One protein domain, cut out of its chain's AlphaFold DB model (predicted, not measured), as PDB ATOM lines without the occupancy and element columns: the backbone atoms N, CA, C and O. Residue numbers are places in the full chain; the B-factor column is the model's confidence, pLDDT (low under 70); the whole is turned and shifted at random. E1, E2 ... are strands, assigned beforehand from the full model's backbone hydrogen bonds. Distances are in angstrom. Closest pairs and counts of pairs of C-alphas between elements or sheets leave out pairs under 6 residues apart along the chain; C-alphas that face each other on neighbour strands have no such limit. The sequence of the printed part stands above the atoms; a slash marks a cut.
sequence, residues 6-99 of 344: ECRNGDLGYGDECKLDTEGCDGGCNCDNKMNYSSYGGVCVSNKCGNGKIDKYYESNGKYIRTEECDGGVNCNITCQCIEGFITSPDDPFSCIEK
ATOM      1  N   GLU A   6     371.807 249.027 392.348       85.56
ATOM      2  CA  GLU A   6     372.164 248.795 393.739       85.56
ATOM      3  C   GLU A   6     370.913 248.568 394.602       85.56
ATOM      4  O   GLU A   6     370.790 247.501 395.203       85.56
ATOM      5  N   CYS A   7     369.925 249.475 394.548       84.38
ATOM      6  CA  CYS A   7     368.627 249.328 395.219       84.38
ATOM      7  C   CYS A   7     367.948 248.000 394.865       84.38
ATOM      8  O   CYS A   7     367.495 247.259 395.737       84.38
ATOM      9  N   ARG A   8     367.914 247.650 393.571       82.56
ATOM     10  CA  ARG A   8     367.297 246.398 393.104       82.56
ATOM     11  C   ARG A   8     367.991 245.148 393.657       82.56
ATOM     12  O   ARG A   8     367.348 244.107 393.769       82.56
ATOM     13  N   ASN A   9     369.277 245.246 393.977       83.94
ATOM     14  CA  ASN A   9     370.067 244.159 394.545       83.94
ATOM     15  C   ASN A   9     370.046 244.138 396.087       83.94
ATOM     16  O   ASN A   9     370.652 243.247 396.675       83.94
ATOM     17  N   GLY A  10     369.332 245.069 396.737       80.12
ATOM     18  CA  GLY A  10     369.268 245.182 398.200       80.12
ATOM     19  C   GLY A  10     370.436 245.954 398.826       80.12
ATOM     20  O   GLY A  10     370.593 245.951 400.049       80.12
ATOM     21  N   ASP A  11     371.245 246.630 398.006       84.50
ATOM     22  CA  ASP A  11     372.364 247.463 398.442       84.50
ATOM     23  C   ASP A  11     371.987 248.950 398.452       84.50
ATOM     24  O   ASP A  11     371.046 249.379 397.788       84.50
ATOM     25  N   LEU A  12     372.727 249.751 399.226       85.56
ATOM     26  CA  LEU A  12     372.523 251.200 399.293       85.56
ATOM     27  C   LEU A  12     373.302 251.876 398.153       85.56
ATOM     28  O   LEU A  12     374.531 251.950 398.208       85.56
ATOM     29  N   GLY A  13     372.596 252.339 397.123       82.75
ATOM     30  CA  GLY A  13     373.162 253.053 395.981       82.75
ATOM     31  C   GLY A  13     373.288 254.563 396.186       82.75
ATOM     32  O   GLY A  13     372.886 255.137 397.200       82.75
ATOM     33  N   TYR A  14     373.868 255.240 395.193       78.94
ATOM     34  CA  TYR A  14     374.001 256.698 395.207       78.94
ATOM     35  C   TYR A  14     372.641 257.367 394.970       78.94
ATOM     36  O   TYR A  14     372.094 257.287 393.870       78.94
ATOM     37  N   GLY A  15     372.133 258.057 395.993       79.88
ATOM     38  CA  GLY A  15     370.822 258.714 395.973       79.88
ATOM     39  C   GLY A  15     369.686 257.885 396.579       79.88
ATOM     40  O   GLY A  15     368.577 258.403 396.656       79.88
ATOM     41  N   ASP A  16     369.961 256.658 397.035       86.75
ATOM     42  CA  ASP A  16     368.990 255.835 397.759       86.75
ATOM     43  C   ASP A  16     368.931 256.261 399.236       86.75
ATOM     44  O   ASP A  16     369.955 256.535 399.869       86.75
ATOM     45  N   GLU A  17     367.729 256.298 399.806       87.62
ATOM     46  CA  GLU A  17     367.518 256.674 401.210       87.62
ATOM     47  C   GLU A  17     367.571 255.468 402.156       87.62
ATOM     48  O   GLU A  17     367.813 255.628 403.358       87.62
ATOM     49  N   CYS A  18     367.334 254.269 401.624       86.62
ATOM     50  CA  CYS A  18     367.249 253.024 402.371       86.62
ATOM     51  C   CYS A  18     367.518 251.806 401.489       86.62
ATOM     52  O   CYS A  18     367.469 251.875 400.263       86.62
ATOM     53  N   LYS A  19     367.793 250.667 402.129       87.88
ATOM     54  CA  LYS A  19     367.931 249.384 401.433       87.88
ATOM     55  C   LYS A  19     366.561 248.760 401.195       87.88
ATOM     56  O   LYS A  19     365.726 248.753 402.101       87.88
ATOM     57  N   LEU A  20     366.356 248.190 400.011       83.31
ATOM     58  CA  LEU A  20     365.132 247.467 399.671       83.31
ATOM     59  C   LEU A  20     364.828 246.380 400.725       83.31
ATOM     60  O   LEU A  20     365.747 245.765 401.264       83.31
ATOM     61  N   ASP A  21     363.545 246.178 401.035       80.12
ATOM     62  CA  ASP A  21     363.038 245.241 402.058       80.12
ATOM     63  C   ASP A  21     363.415 245.564 403.522       80.12
ATOM     64  O   ASP A  21     363.189 244.746 404.419       80.12
ATOM     65  N   THR A  22     363.933 246.765 403.805       84.50
ATOM     66  CA  THR A  22     364.081 247.262 405.185       84.50
ATOM     67  C   THR A  22     362.827 247.996 405.672       84.50
ATOM     68  O   THR A  22     362.026 248.498 404.884       84.50
ATOM     69  N   GLU A  23     362.618 248.030 406.993       85.88
ATOM     70  CA  GLU A  23     361.448 248.677 407.596       85.88
ATOM     71  C   GLU A  23     361.347 250.151 407.182       85.88
ATOM     72  O   GLU A  23     362.318 250.894 407.281       85.88
ATOM     73  N   GLY A  24     360.162 250.576 406.732       85.19
ATOM     74  CA  GLY A  24     359.911 251.956 406.314       85.19
ATOM     75  C   GLY A  24     360.479 252.323 404.941       85.19
ATOM     76  O   GLY A  24     360.328 253.474 404.542       85.19
ATOM     77  N   CYS A  25     361.093 251.383 404.217       87.88
ATOM     78  CA  CYS A  25     361.602 251.590 402.864       87.88
ATOM     79  C   CYS A  25     360.554 251.207 401.807       87.88
ATOM     80  O   CYS A  25     359.983 250.115 401.852       87.88
ATOM     81  N   ASP A  26     360.287 252.095 400.850       84.69
ATOM     82  CA  ASP A  26     359.366 251.838 399.749       84.69
ATOM     83  C   ASP A  26     360.030 251.068 398.588       84.69
ATOM     84  O   ASP A  26     361.246 250.887 398.521       84.69
ATOM     85  N   GLY A  27     359.222 250.604 397.626       82.06
ATOM     86  CA  GLY A  27     359.722 249.876 396.447       82.06
ATOM     87  C   GLY A  27     360.590 250.715 395.493       82.06
ATOM     88  O   GLY A  27     361.032 250.200 394.466       82.06
ATOM     89  N   GLY A  28     360.783 252.000 395.795       84.69
ATOM     90  CA  GLY A  28     361.672 252.927 395.112       84.69
ATOM     91  C   GLY A  28     362.984 253.200 395.857       84.69
ATOM     92  O   GLY A  28     363.712 254.077 395.407       84.69
ATOM     93  N   CYS A  29     363.273 252.494 396.960       87.31
ATOM     94  CA  CYS A  29     364.384 252.773 397.882       87.31
ATOM     95  C   CYS A  29     364.367 254.181 398.497       87.31
ATOM     96  O   CYS A  29     365.415 254.751 398.810       87.31
ATOM     97  N   ASN A  30     363.164 254.726 398.700       88.44
ATOM     98  CA  ASN A  30     362.937 255.947 399.465       88.44
ATOM     99  C   ASN A  30     362.257 255.608 400.790       88.44
ATOM    100  O   ASN A  30     361.500 254.638 400.880       88.44
ATOM    101  N   CYS A  31     362.485 256.413 401.821       88.62
ATOM    102  CA  CYS A  31     361.741 256.250 403.058       88.62
ATOM    103  C   CYS A  31     360.275 256.649 402.858       88.62
ATOM    104  O   CYS A  31     359.950 257.647 402.207       88.62
ATOM    105  N   ASP A  32     359.365 255.854 403.423       86.75
ATOM    106  CA  ASP A  32     357.929 256.053 403.282       86.75
ATOM    107  C   ASP A  32     357.470 257.286 404.074       86.75
ATOM    108  O   ASP A  32     357.051 257.229 405.237       86.75
ATOM    109  N   ASN A  33     357.512 258.430 403.395       82.50
ATOM    110  CA  ASN A  33     357.076 259.714 403.926       82.50
ATOM    111  C   ASN A  33     355.593 259.714 404.337       82.50
ATOM    112  O   ASN A  33     355.211 260.474 405.225       82.50
ATOM    113  N   LYS A  34     354.736 258.865 403.739       82.06
ATOM    114  CA  LYS A  34     353.311 258.793 404.123       82.06
ATOM    115  C   LYS A  34     353.132 258.189 405.511       82.06
ATOM    116  O   LYS A  34     352.158 258.509 406.189       82.06
ATOM    117  N   MET A  35     354.072 257.343 405.925       80.06
ATOM    118  CA  MET A  35     354.084 256.680 407.227       80.06
ATOM    119  C   MET A  35     355.010 257.376 408.236       80.06
ATOM    120  O   MET A  35     355.216 256.848 409.326       80.06
ATOM    121  N   ASN A  36     355.493 258.588 407.918       86.94
ATOM    122  CA  ASN A  36     356.392 259.391 408.751       86.94
ATOM    123  C   ASN A  36     357.737 258.701 409.038       86.94
ATOM    124  O   ASN A  36     358.194 258.704 410.181       86.94
ATOM    125  N   TYR A  37     358.358 258.114 408.015       88.50
ATOM    126  CA  TYR A  37     359.746 257.657 408.077       88.50
ATOM    127  C   TYR A  37     360.683 258.674 407.422       88.50
ATOM    128  O   TYR A  37     360.341 259.277 406.407       88.50
ATOM    129  N   SER A  38     361.875 258.839 407.989       89.00
ATOM    130  CA  SER A  38     362.930 259.721 407.487       89.00
ATOM    131  C   SER A  38     364.258 258.973 407.382       89.00
ATOM    132  O   SER A  38     364.541 258.077 408.176       89.00
ATOM    133  N   SER A  39     365.073 259.308 406.381       89.12
ATOM    134  CA  SER A  39     366.362 258.642 406.183       89.12
ATOM    135  C   SER A  39     367.403 259.130 407.184       89.12
ATOM    136  O   SER A  39     367.683 260.327 407.280       89.12
ATOM    137  N   TYR A  40     368.027 258.188 407.887       87.06
ATOM    138  CA  TYR A  40     369.184 258.431 408.734       87.06
ATOM    139  C   TYR A  40     370.265 257.383 408.448       87.06
ATOM    140  O   TYR A  40     370.143 256.218 408.816       87.06
ATOM    141  N   GLY A  41     371.336 257.788 407.756       82.56
ATOM    142  CA  GLY A  41     372.481 256.912 407.481       82.56
ATOM    143  C   GLY A  41     372.159 255.678 406.622       82.56
ATOM    144  O   GLY A  41     372.816 254.651 406.778       82.56
ATOM    145  N   GLY A  42     371.156 255.763 405.739       83.94
ATOM    146  CA  GLY A  42     370.715 254.644 404.895       83.94
ATOM    147  C   GLY A  42     369.717 253.691 405.567       83.94
ATOM    148  O   GLY A  42     369.485 252.594 405.057       83.94
ATOM    149  N   VAL A  43     369.151 254.085 406.713       88.19
ATOM    150  CA  VAL A  43     368.074 253.379 407.421       88.19
ATOM    151  C   VAL A  43     366.897 254.335 407.591       88.19
ATOM    152  O   VAL A  43     367.087 255.492 407.963       88.19
ATOM    153  N   CYS A  44     365.679 253.859 407.342       89.75
ATOM    154  CA  CYS A  44     364.480 254.645 407.602       89.75
ATOM    155  C   CYS A  44     364.126 254.605 409.087       89.75
ATOM    156  O   CYS A  44     363.825 253.552 409.645       89.75
ATOM    157  N   VAL A  45     364.135 255.773 409.720       90.19
ATOM    158  CA  VAL A  45     363.772 255.965 411.122       90.19
ATOM    159  C   VAL A  45     362.411 256.638 411.182       90.19
ATOM    160  O   VAL A  45     362.178 257.668 410.550       90.19
ATOM    161  N   SER A  46     361.494 256.041 411.934       89.62
ATOM    162  CA  SER A  46     360.182 256.631 412.165       89.62
ATOM    163  C   SER A  46     360.281 257.833 413.101       89.62
ATOM    164  O   SER A  46     360.932 257.779 414.140       89.62
ATOM    165  N   ASN A  47     359.513 258.873 412.794       87.31
ATOM    166  CA  ASN A  47     359.401 260.090 413.602       87.31
ATOM    167  C   ASN A  47     358.685 259.853 414.947       87.31
ATOM    168  O   ASN A  47     358.587 260.762 415.770       87.31
ATOM    169  N   LYS A  48     358.099 258.664 415.127       88.69
ATOM    170  CA  LYS A  48     357.511 258.221 416.392       88.69
ATOM    171  C   LYS A  48     358.566 257.723 417.374       88.69
ATOM    172  O   LYS A  48     358.354 257.858 418.565       88.69
ATOM    173  N   CYS A  49     359.704 257.248 416.878       89.31
ATOM    174  CA  CYS A  49     360.790 256.809 417.733       89.31
ATOM    175  C   CYS A  49     361.428 258.012 418.449       89.31
ATOM    176  O   CYS A  49     361.849 258.981 417.814       89.31
ATOM    177  N   GLY A  50     361.499 257.946 419.774       88.12
ATOM    178  CA  GLY A  50     361.961 258.996 420.680       88.12
ATOM    179  C   GLY A  50     360.887 260.013 421.085       88.12
ATOM    180  O   GLY A  50     361.241 261.136 421.454       88.12
ATOM    181  N   ASN A  51     359.590 259.688 420.988       89.44
ATOM    182  CA  ASN A  51     358.497 260.648 421.224       89.44
ATOM    183  C   ASN A  51     357.893 260.626 422.650       89.44
ATOM    184  O   ASN A  51     356.939 261.360 422.938       89.44
ATOM    185  N   GLY A  52     358.445 259.811 423.543       87.50
ATOM    186  CA  GLY A  52     357.967 259.544 424.899       87.50
ATOM    187  C   GLY A  52     356.833 258.510 424.994       87.50
ATOM    188  O   GLY A  52     356.118 258.508 426.003       87.50
ATOM    189  N   LYS A  53     356.582 257.695 423.961       90.06
ATOM    190  CA  LYS A  53     355.506 256.695 423.891       90.06
ATOM    191  C   LYS A  53     355.939 255.466 423.097       90.06
ATOM    192  O   LYS A  53     356.461 255.579 422.008       90.06
ATOM    193  N   ILE A  54     355.575 254.291 423.608       91.00
ATOM    194  CA  ILE A  54     355.749 253.023 422.893       91.00
ATOM    195  C   ILE A  54     354.697 252.903 421.790       91.00
ATOM    196  O   ILE A  54     353.511 252.659 422.053       91.00
ATOM    197  N   ASP A  55     355.141 253.076 420.552       91.62
ATOM    198  CA  ASP A  55     354.303 253.104 419.366       91.62
ATOM    199  C   ASP A  55     354.242 251.761 418.620       91.62
ATOM    200  O   ASP A  55     355.097 250.879 418.725       91.62
ATOM    201  N   LYS A  56     353.170 251.597 417.835       90.50
ATOM    202  CA  LYS A  56     352.981 250.456 416.929       90.50
ATOM    203  C   LYS A  56     353.274 250.862 415.490       90.50
ATOM    204  O   LYS A  56     352.743 251.865 414.999       90.50
ATOM    205  N   TYR A  57     354.052 250.028 414.810       87.75
ATOM    206  CA  TYR A  57     354.445 250.183 413.417       87.75
ATOM    207  C   TYR A  57     353.576 249.354 412.482       87.75
ATOM    208  O   TYR A  57     353.249 248.195 412.755       87.75
ATOM    209  N   TYR A  58     353.206 249.972 411.364       83.75
ATOM    210  CA  TYR A  58     352.346 249.396 410.339       83.75
ATOM    211  C   TYR A  58     352.952 249.667 408.960       83.75
ATOM    212  O   TYR A  58     353.538 250.724 408.741       83.75
ATOM    213  N   GLU A  59     352.791 248.731 408.031       80.44
ATOM    214  CA  GLU A  59     353.091 248.926 406.612       80.44
ATOM    215  C   GLU A  59     352.072 249.887 405.974       80.44
ATOM    216  O   GLU A  59     350.952 250.055 406.462       80.44
ATOM    217  N   SER A  60     352.420 250.450 404.812       75.25
ATOM    218  CA  SER A  60     351.554 251.320 403.997       75.25
ATOM    219  C   SER A  60     350.177 250.706 403.647       75.25
ATOM    220  O   SER A  60     349.217 251.418 403.361       75.25
ATOM    221  N   ASN A  61     350.053 249.372 403.679       77.56
ATOM    222  CA  ASN A  61     348.806 248.623 403.451       77.56
ATOM    223  C   ASN A  61     347.976 248.388 404.739       77.56
ATOM    224  O   ASN A  61     346.948 247.712 404.686       77.56
ATOM    225  N   GLY A  62     348.418 248.910 405.890       78.12
ATOM    226  CA  GLY A  62     347.776 248.748 407.199       78.12
ATOM    227  C   GLY A  62     348.165 247.480 407.972       78.12
ATOM    228  O   GLY A  62     347.635 247.241 409.058       78.12
ATOM    229  N   LYS A  63     349.080 246.652 407.455       84.50
ATOM    230  CA  LYS A  63     349.557 245.434 408.125       84.50
ATOM    231  C   LYS A  63     350.489 245.779 409.286       84.50
ATOM    232  O   LYS A  63     351.424 246.551 409.126       84.50
ATOM    233  N   TYR A  64     350.249 245.190 410.457       87.12
ATOM    234  CA  TYR A  64     351.103 245.364 411.636       87.12
ATOM    235  C   TYR A  64     352.497 244.755 411.414       87.12
ATOM    236  O   TYR A  64     352.598 243.607 410.978       87.12
ATOM    237  N   ILE A  65     353.542 245.518 411.745       87.25
ATOM    238  CA  ILE A  65     354.949 245.104 411.657       87.25
ATOM    239  C   ILE A  65     355.430 244.667 413.041       87.25
ATOM    240  O   ILE A  65     355.715 243.493 413.268       87.25
ATOM    241  N   ARG A  66     355.505 245.624 413.972       90.38
ATOM    242  CA  ARG A  66     355.991 245.430 415.341       90.38
ATOM    243  C   ARG A  66     355.543 246.573 416.254       90.38
ATOM    244  O   ARG A  66     355.004 247.575 415.794       90.38
ATOM    245  N   THR A  67     355.779 246.409 417.547       91.56
ATOM    246  CA  THR A  67     355.695 247.473 418.556       91.56
ATOM    247  C   THR A  67     357.127 247.850 418.932       91.56
ATOM    248  O   THR A  67     358.017 247.004 418.824       91.56
ATOM    249  N   GLU A  68     357.366 249.098 419.312       91.62
ATOM    250  CA  GLU A  68     358.657 249.526 419.856       91.62
ATOM    251  C   GLU A  68     359.050 248.718 421.094       91.62
ATOM    252  O   GLU A  68     358.207 248.379 421.925       91.62
ATOM    253  N   GLU A  69     360.337 248.395 421.201       91.75
ATOM    254  CA  GLU A  69     360.883 247.703 422.377       91.75
ATOM    255  C   GLU A  69     361.399 248.694 423.427       91.75
ATOM    256  O   GLU A  69     361.596 248.321 424.581       91.75
ATOM    257  N   CYS A  70     361.637 249.937 423.014       90.88
ATOM    258  CA  CYS A  70     362.144 251.056 423.797       90.88
ATOM    259  C   CYS A  70     361.870 252.355 423.029       90.88
ATOM    260  O   CYS A  70     361.570 252.302 421.839       90.88
ATOM    261  N   ASP A  71     362.007 253.509 423.678       90.38
ATOM    262  CA  ASP A  71     361.683 254.803 423.068       90.38
ATOM    263  C   ASP A  71     362.733 255.865 423.428       90.38
ATOM    264  O   ASP A  71     362.531 256.745 424.262       90.38
ATOM    265  N   GLY A  72     363.929 255.717 422.853       84.50
ATOM    266  CA  GLY A  72     365.052 256.640 423.067       84.50
ATOM    267  C   GLY A  72     365.745 256.544 424.437       84.50
ATOM    268  O   GLY A  72     366.591 257.386 424.742       84.50
ATOM    269  N   GLY A  73     365.414 255.543 425.259       88.44
ATOM    270  CA  GLY A  73     366.059 255.282 426.549       88.44
ATOM    271  C   GLY A  73     367.405 254.551 426.453       88.44
ATOM    272  O   GLY A  73     368.043 254.465 425.400       88.44
ATOM    273  N   VAL A  74     367.874 254.013 427.583       91.12
ATOM    274  CA  VAL A  74     369.205 253.383 427.680       91.12
ATOM    275  C   VAL A  74     369.244 252.084 426.869       91.12
ATOM    276  O   VAL A  74     368.321 251.280 426.946       91.12
ATOM    277  N   ASN A  75     370.322 251.860 426.107       91.94
ATOM    278  CA  ASN A  75     370.509 250.694 425.226       91.94
ATOM    279  C   ASN A  75     369.405 250.510 424.162       91.94
ATOM    280  O   ASN A  75     369.189 249.398 423.674       91.94
ATOM    281  N   CYS A  76     368.733 251.602 423.796       91.81
ATOM    282  CA  CYS A  76     367.785 251.665 422.694       91.81
ATOM    283  C   CYS A  76     368.500 252.095 421.408       91.81
ATOM    284  O   CYS A  76     369.270 253.059 421.413       91.81
ATOM    285  N   ASN A  77     368.287 251.380 420.307       90.69
ATOM    286  CA  ASN A  77     368.863 251.748 419.016       90.69
ATOM    287  C   ASN A  77     368.044 252.863 418.325       90.69
ATOM    288  O   ASN A  77     366.951 253.227 418.756       90.69
ATOM    289  N   ILE A  78     368.561 253.386 417.208       88.25
ATOM    290  CA  ILE A  78     367.917 254.476 416.449       88.25
ATOM    291  C   ILE A  78     366.582 254.083 415.791       88.25
ATOM    292  O   ILE A  78     365.875 254.953 415.303       88.25
ATOM    293  N   THR A  79     366.238 252.792 415.749       88.94
ATOM    294  CA  THR A  79     364.967 252.274 415.218       88.94
ATOM    295  C   THR A  79     363.994 251.867 416.332       88.94
ATOM    296  O   THR A  79     362.990 251.204 416.057       88.94
ATOM    297  N   CYS A  80     364.258 252.264 417.583       91.31
ATOM    298  CA  CYS A  80     363.449 251.936 418.758       91.31
ATOM    299  C   CYS A  80     363.292 250.420 418.996       91.31
ATOM    300  O   CYS A  80     362.202 249.886 419.231       91.31
ATOM    301  N   GLN A  81     364.417 249.714 418.882       91.62
ATOM    302  CA  GLN A  81     364.616 248.316 419.261       91.62
ATOM    303  C   GLN A  81     365.757 248.222 420.280       91.62
ATOM    304  O   GLN A  81     366.685 249.039 420.273       91.62
ATOM    305  N   CYS A  82     365.722 247.214 421.144       92.06
ATOM    306  CA  CYS A  82     366.820 246.966 422.062       92.06
ATOM    307  C   CYS A  82     368.065 246.503 421.297       92.06
ATOM    308  O   CYS A  82     367.988 245.731 420.340       92.06
ATOM    309  N   ILE A  83     369.238 246.974 421.725       91.50
ATOM    310  CA  ILE A  83     370.518 246.497 421.183       91.50
ATOM    311  C   ILE A  83     370.648 244.983 421.439       91.50
ATOM    312  O   ILE A  83     370.144 244.460 422.434       91.50
ATOM    313  N   GLU A  84     371.329 244.261 420.544       87.81
ATOM    314  CA  GLU A  84     371.532 242.814 420.668       87.81
ATOM    315  C   GLU A  84     372.112 242.436 422.047       87.81
ATOM    316  O   GLU A  84     373.112 242.997 422.494       87.81
ATOM    317  N   GLY A  85     371.461 241.491 422.735       84.31
ATOM    318  CA  GLY A  85     371.804 241.085 424.107       84.31
ATOM    319  C   GLY A  85     371.006 241.790 425.214       84.31
ATOM    320  O   GLY A  85     371.079 241.371 426.372       84.31
ATOM    321  N   PHE A  86     370.196 242.793 424.869       90.06
ATOM    322  CA  PHE A  86     369.333 243.526 425.796       90.06
ATOM    323  C   PHE A  86     367.852 243.189 425.574       90.06
ATOM    324  O   PHE A  86     367.447 242.751 424.501       90.06
ATOM    325  N   ILE A  87     367.041 243.372 426.613       90.06
ATOM    326  CA  ILE A  87     365.582 243.197 426.602       90.06
ATOM    327  C   ILE A  87     364.909 244.436 427.203       90.06
ATOM    328  O   ILE A  87     365.524 245.116 428.024       90.06
ATOM    329  N   THR A  88     363.658 244.722 426.834       90.44
ATOM    330  CA  THR A  88     362.880 245.828 427.421       90.44
ATOM    331  C   THR A  88     362.863 245.716 428.941       90.44
ATOM    332  O   THR A  88     362.563 244.649 429.488       90.44
ATOM    333  N   SER A  89     363.197 246.808 429.627       87.25
ATOM    334  CA  SER A  89     363.191 246.831 431.086       87.25
ATOM    335  C   SER A  89     361.759 246.657 431.607       87.25
ATOM    336  O   SER A  89     360.868 247.400 431.194       87.25
ATOM    337  N   PRO A  90     361.513 245.721 432.540       84.94
ATOM    338  CA  PRO A  90     360.207 245.586 433.184       84.94
ATOM    339  C   PRO A  90     359.797 246.837 433.975       84.94
ATOM    340  O   PRO A  90     358.606 247.109 434.108       84.94
ATOM    341  N   ASP A  91     360.783 247.577 434.492       86.50
ATOM    342  CA  ASP A  91     360.579 248.742 435.359       86.50
ATOM    343  C   ASP A  91     360.542 250.068 434.580       86.50
ATOM    344  O   ASP A  91     359.951 251.041 435.046       86.50
ATOM    345  N   ASP A  92     361.162 250.110 433.396       87.69
ATOM    346  CA  ASP A  92     361.196 251.285 432.517       87.69
ATOM    347  C   ASP A  92     360.981 250.874 431.049       87.69
ATOM    348  O   ASP A  92     361.944 250.549 430.351       87.69
ATOM    349  N   PRO A  93     359.739 250.907 430.539       87.62
ATOM    350  CA  PRO A  93     359.436 250.438 429.189       87.62
ATOM    351  C   PRO A  93     360.129 251.254 428.087       87.62
ATOM    352  O   PRO A  93     360.130 250.823 426.938       87.62
ATOM    353  N   PHE A  94     360.719 252.410 428.406       91.88
ATOM    354  CA  PHE A  94     361.438 253.242 427.446       91.88
ATOM    355  C   PHE A  94     362.916 252.846 427.280       91.88
ATOM    356  O   PHE A  94     363.553 253.312 426.333       91.88
ATOM    357  N   SER A  95     363.449 251.968 428.140       91.56
ATOM    358  CA  SER A  95     364.859 251.547 428.170       91.56
ATOM    359  C   SER A  95     365.030 250.021 428.100       91.56
ATOM    360  O   SER A  95     364.114 249.252 428.392       91.56
ATOM    361  N   CYS A  96     366.244 249.565 427.774       91.75
ATOM    362  CA  CYS A  96     366.608 248.150 427.688       91.75
ATOM    363  C   CYS A  96     367.706 247.758 428.698       91.75
ATOM    364  O   CYS A  96     368.684 248.484 428.905       91.75
ATOM    365  N   ILE A  97     367.572 246.570 429.294       90.00
ATOM    366  CA  ILE A  97     368.502 245.988 430.278       90.00
ATOM    367  C   ILE A  97     369.167 244.718 429.747       90.00
ATOM    368  O   ILE A  97     368.626 244.034 428.880       90.00
ATOM    369  N   GLU A  98     370.353 244.402 430.264       88.50
ATOM    370  CA  GLU A  98     371.111 243.219 429.854       88.50
ATOM    371  C   GLU A  98     370.356 241.932 430.212       88.50
ATOM    372  O   GLU A  98     369.807 241.782 431.311       88.50
ATOM    373  N   LYS A  99     370.331 240.979 429.277       81.06
ATOM    374  CA  LYS A  99     369.671 239.690 429.473       81.06
ATOM    375  C   LYS A  99     370.436 238.844 430.495       81.06
ATOM    376  O   LYS A  99     371.380 238.135 430.159       81.06
TER     377      LYS A  99
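AT A GLANCE: This is residues 6 to 99 of the 344 residues of an uncharacterized protein of Entamoeba invadens IP1 (UniProt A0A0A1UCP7). Little regular structure: an elongated, mostly looped chain with three small separate hairpins, E5-E6 toward one end, the loops of residues 6 to 36 toward the other, E1-E2 and E3-E4 between. The printed part has 94 residues, no named helix and strands E1 to E6 in chain order, each hairpin an antiparallel two-stranded sheet; the class is all strand, with 21 residues in named elements. It is compact, radius of gyration of the C-alphas 14.0 A, spanning 42 by 26 by 18 A.

IN THESE COORDINATES: E1, residues 37 to 40, begins at C-alpha (359.746, 257.657, 408.077) and measures 9.5 A; E2, 43 to 46, 9.8 A; E3, 56 to 58, 6.7 A; E4, 64 to 67, 8.6 A; E5, 86 to 88, and E6, 96 to 98, 7.0 A each, E6 ending at (371.111, 243.219, 429.854).

HOW THE PARTS SIT: Within hydrogen-bond range are N 38 and O 45 in hairpin E1-E2, 2.8 A; N 57 and O 66 in E3-E4, 2.8 A; N 87 and O 97 in E5-E6, 2.8 A. E2 and E3 are apart, as are E4 and E5.

THE WHOLE: The farthest C-alphas, Glu 6 and Asp 91, are 43.2 A apart. The printed part has no cut; link E4 to E5 is long. No printed residue is under pLDDT 70.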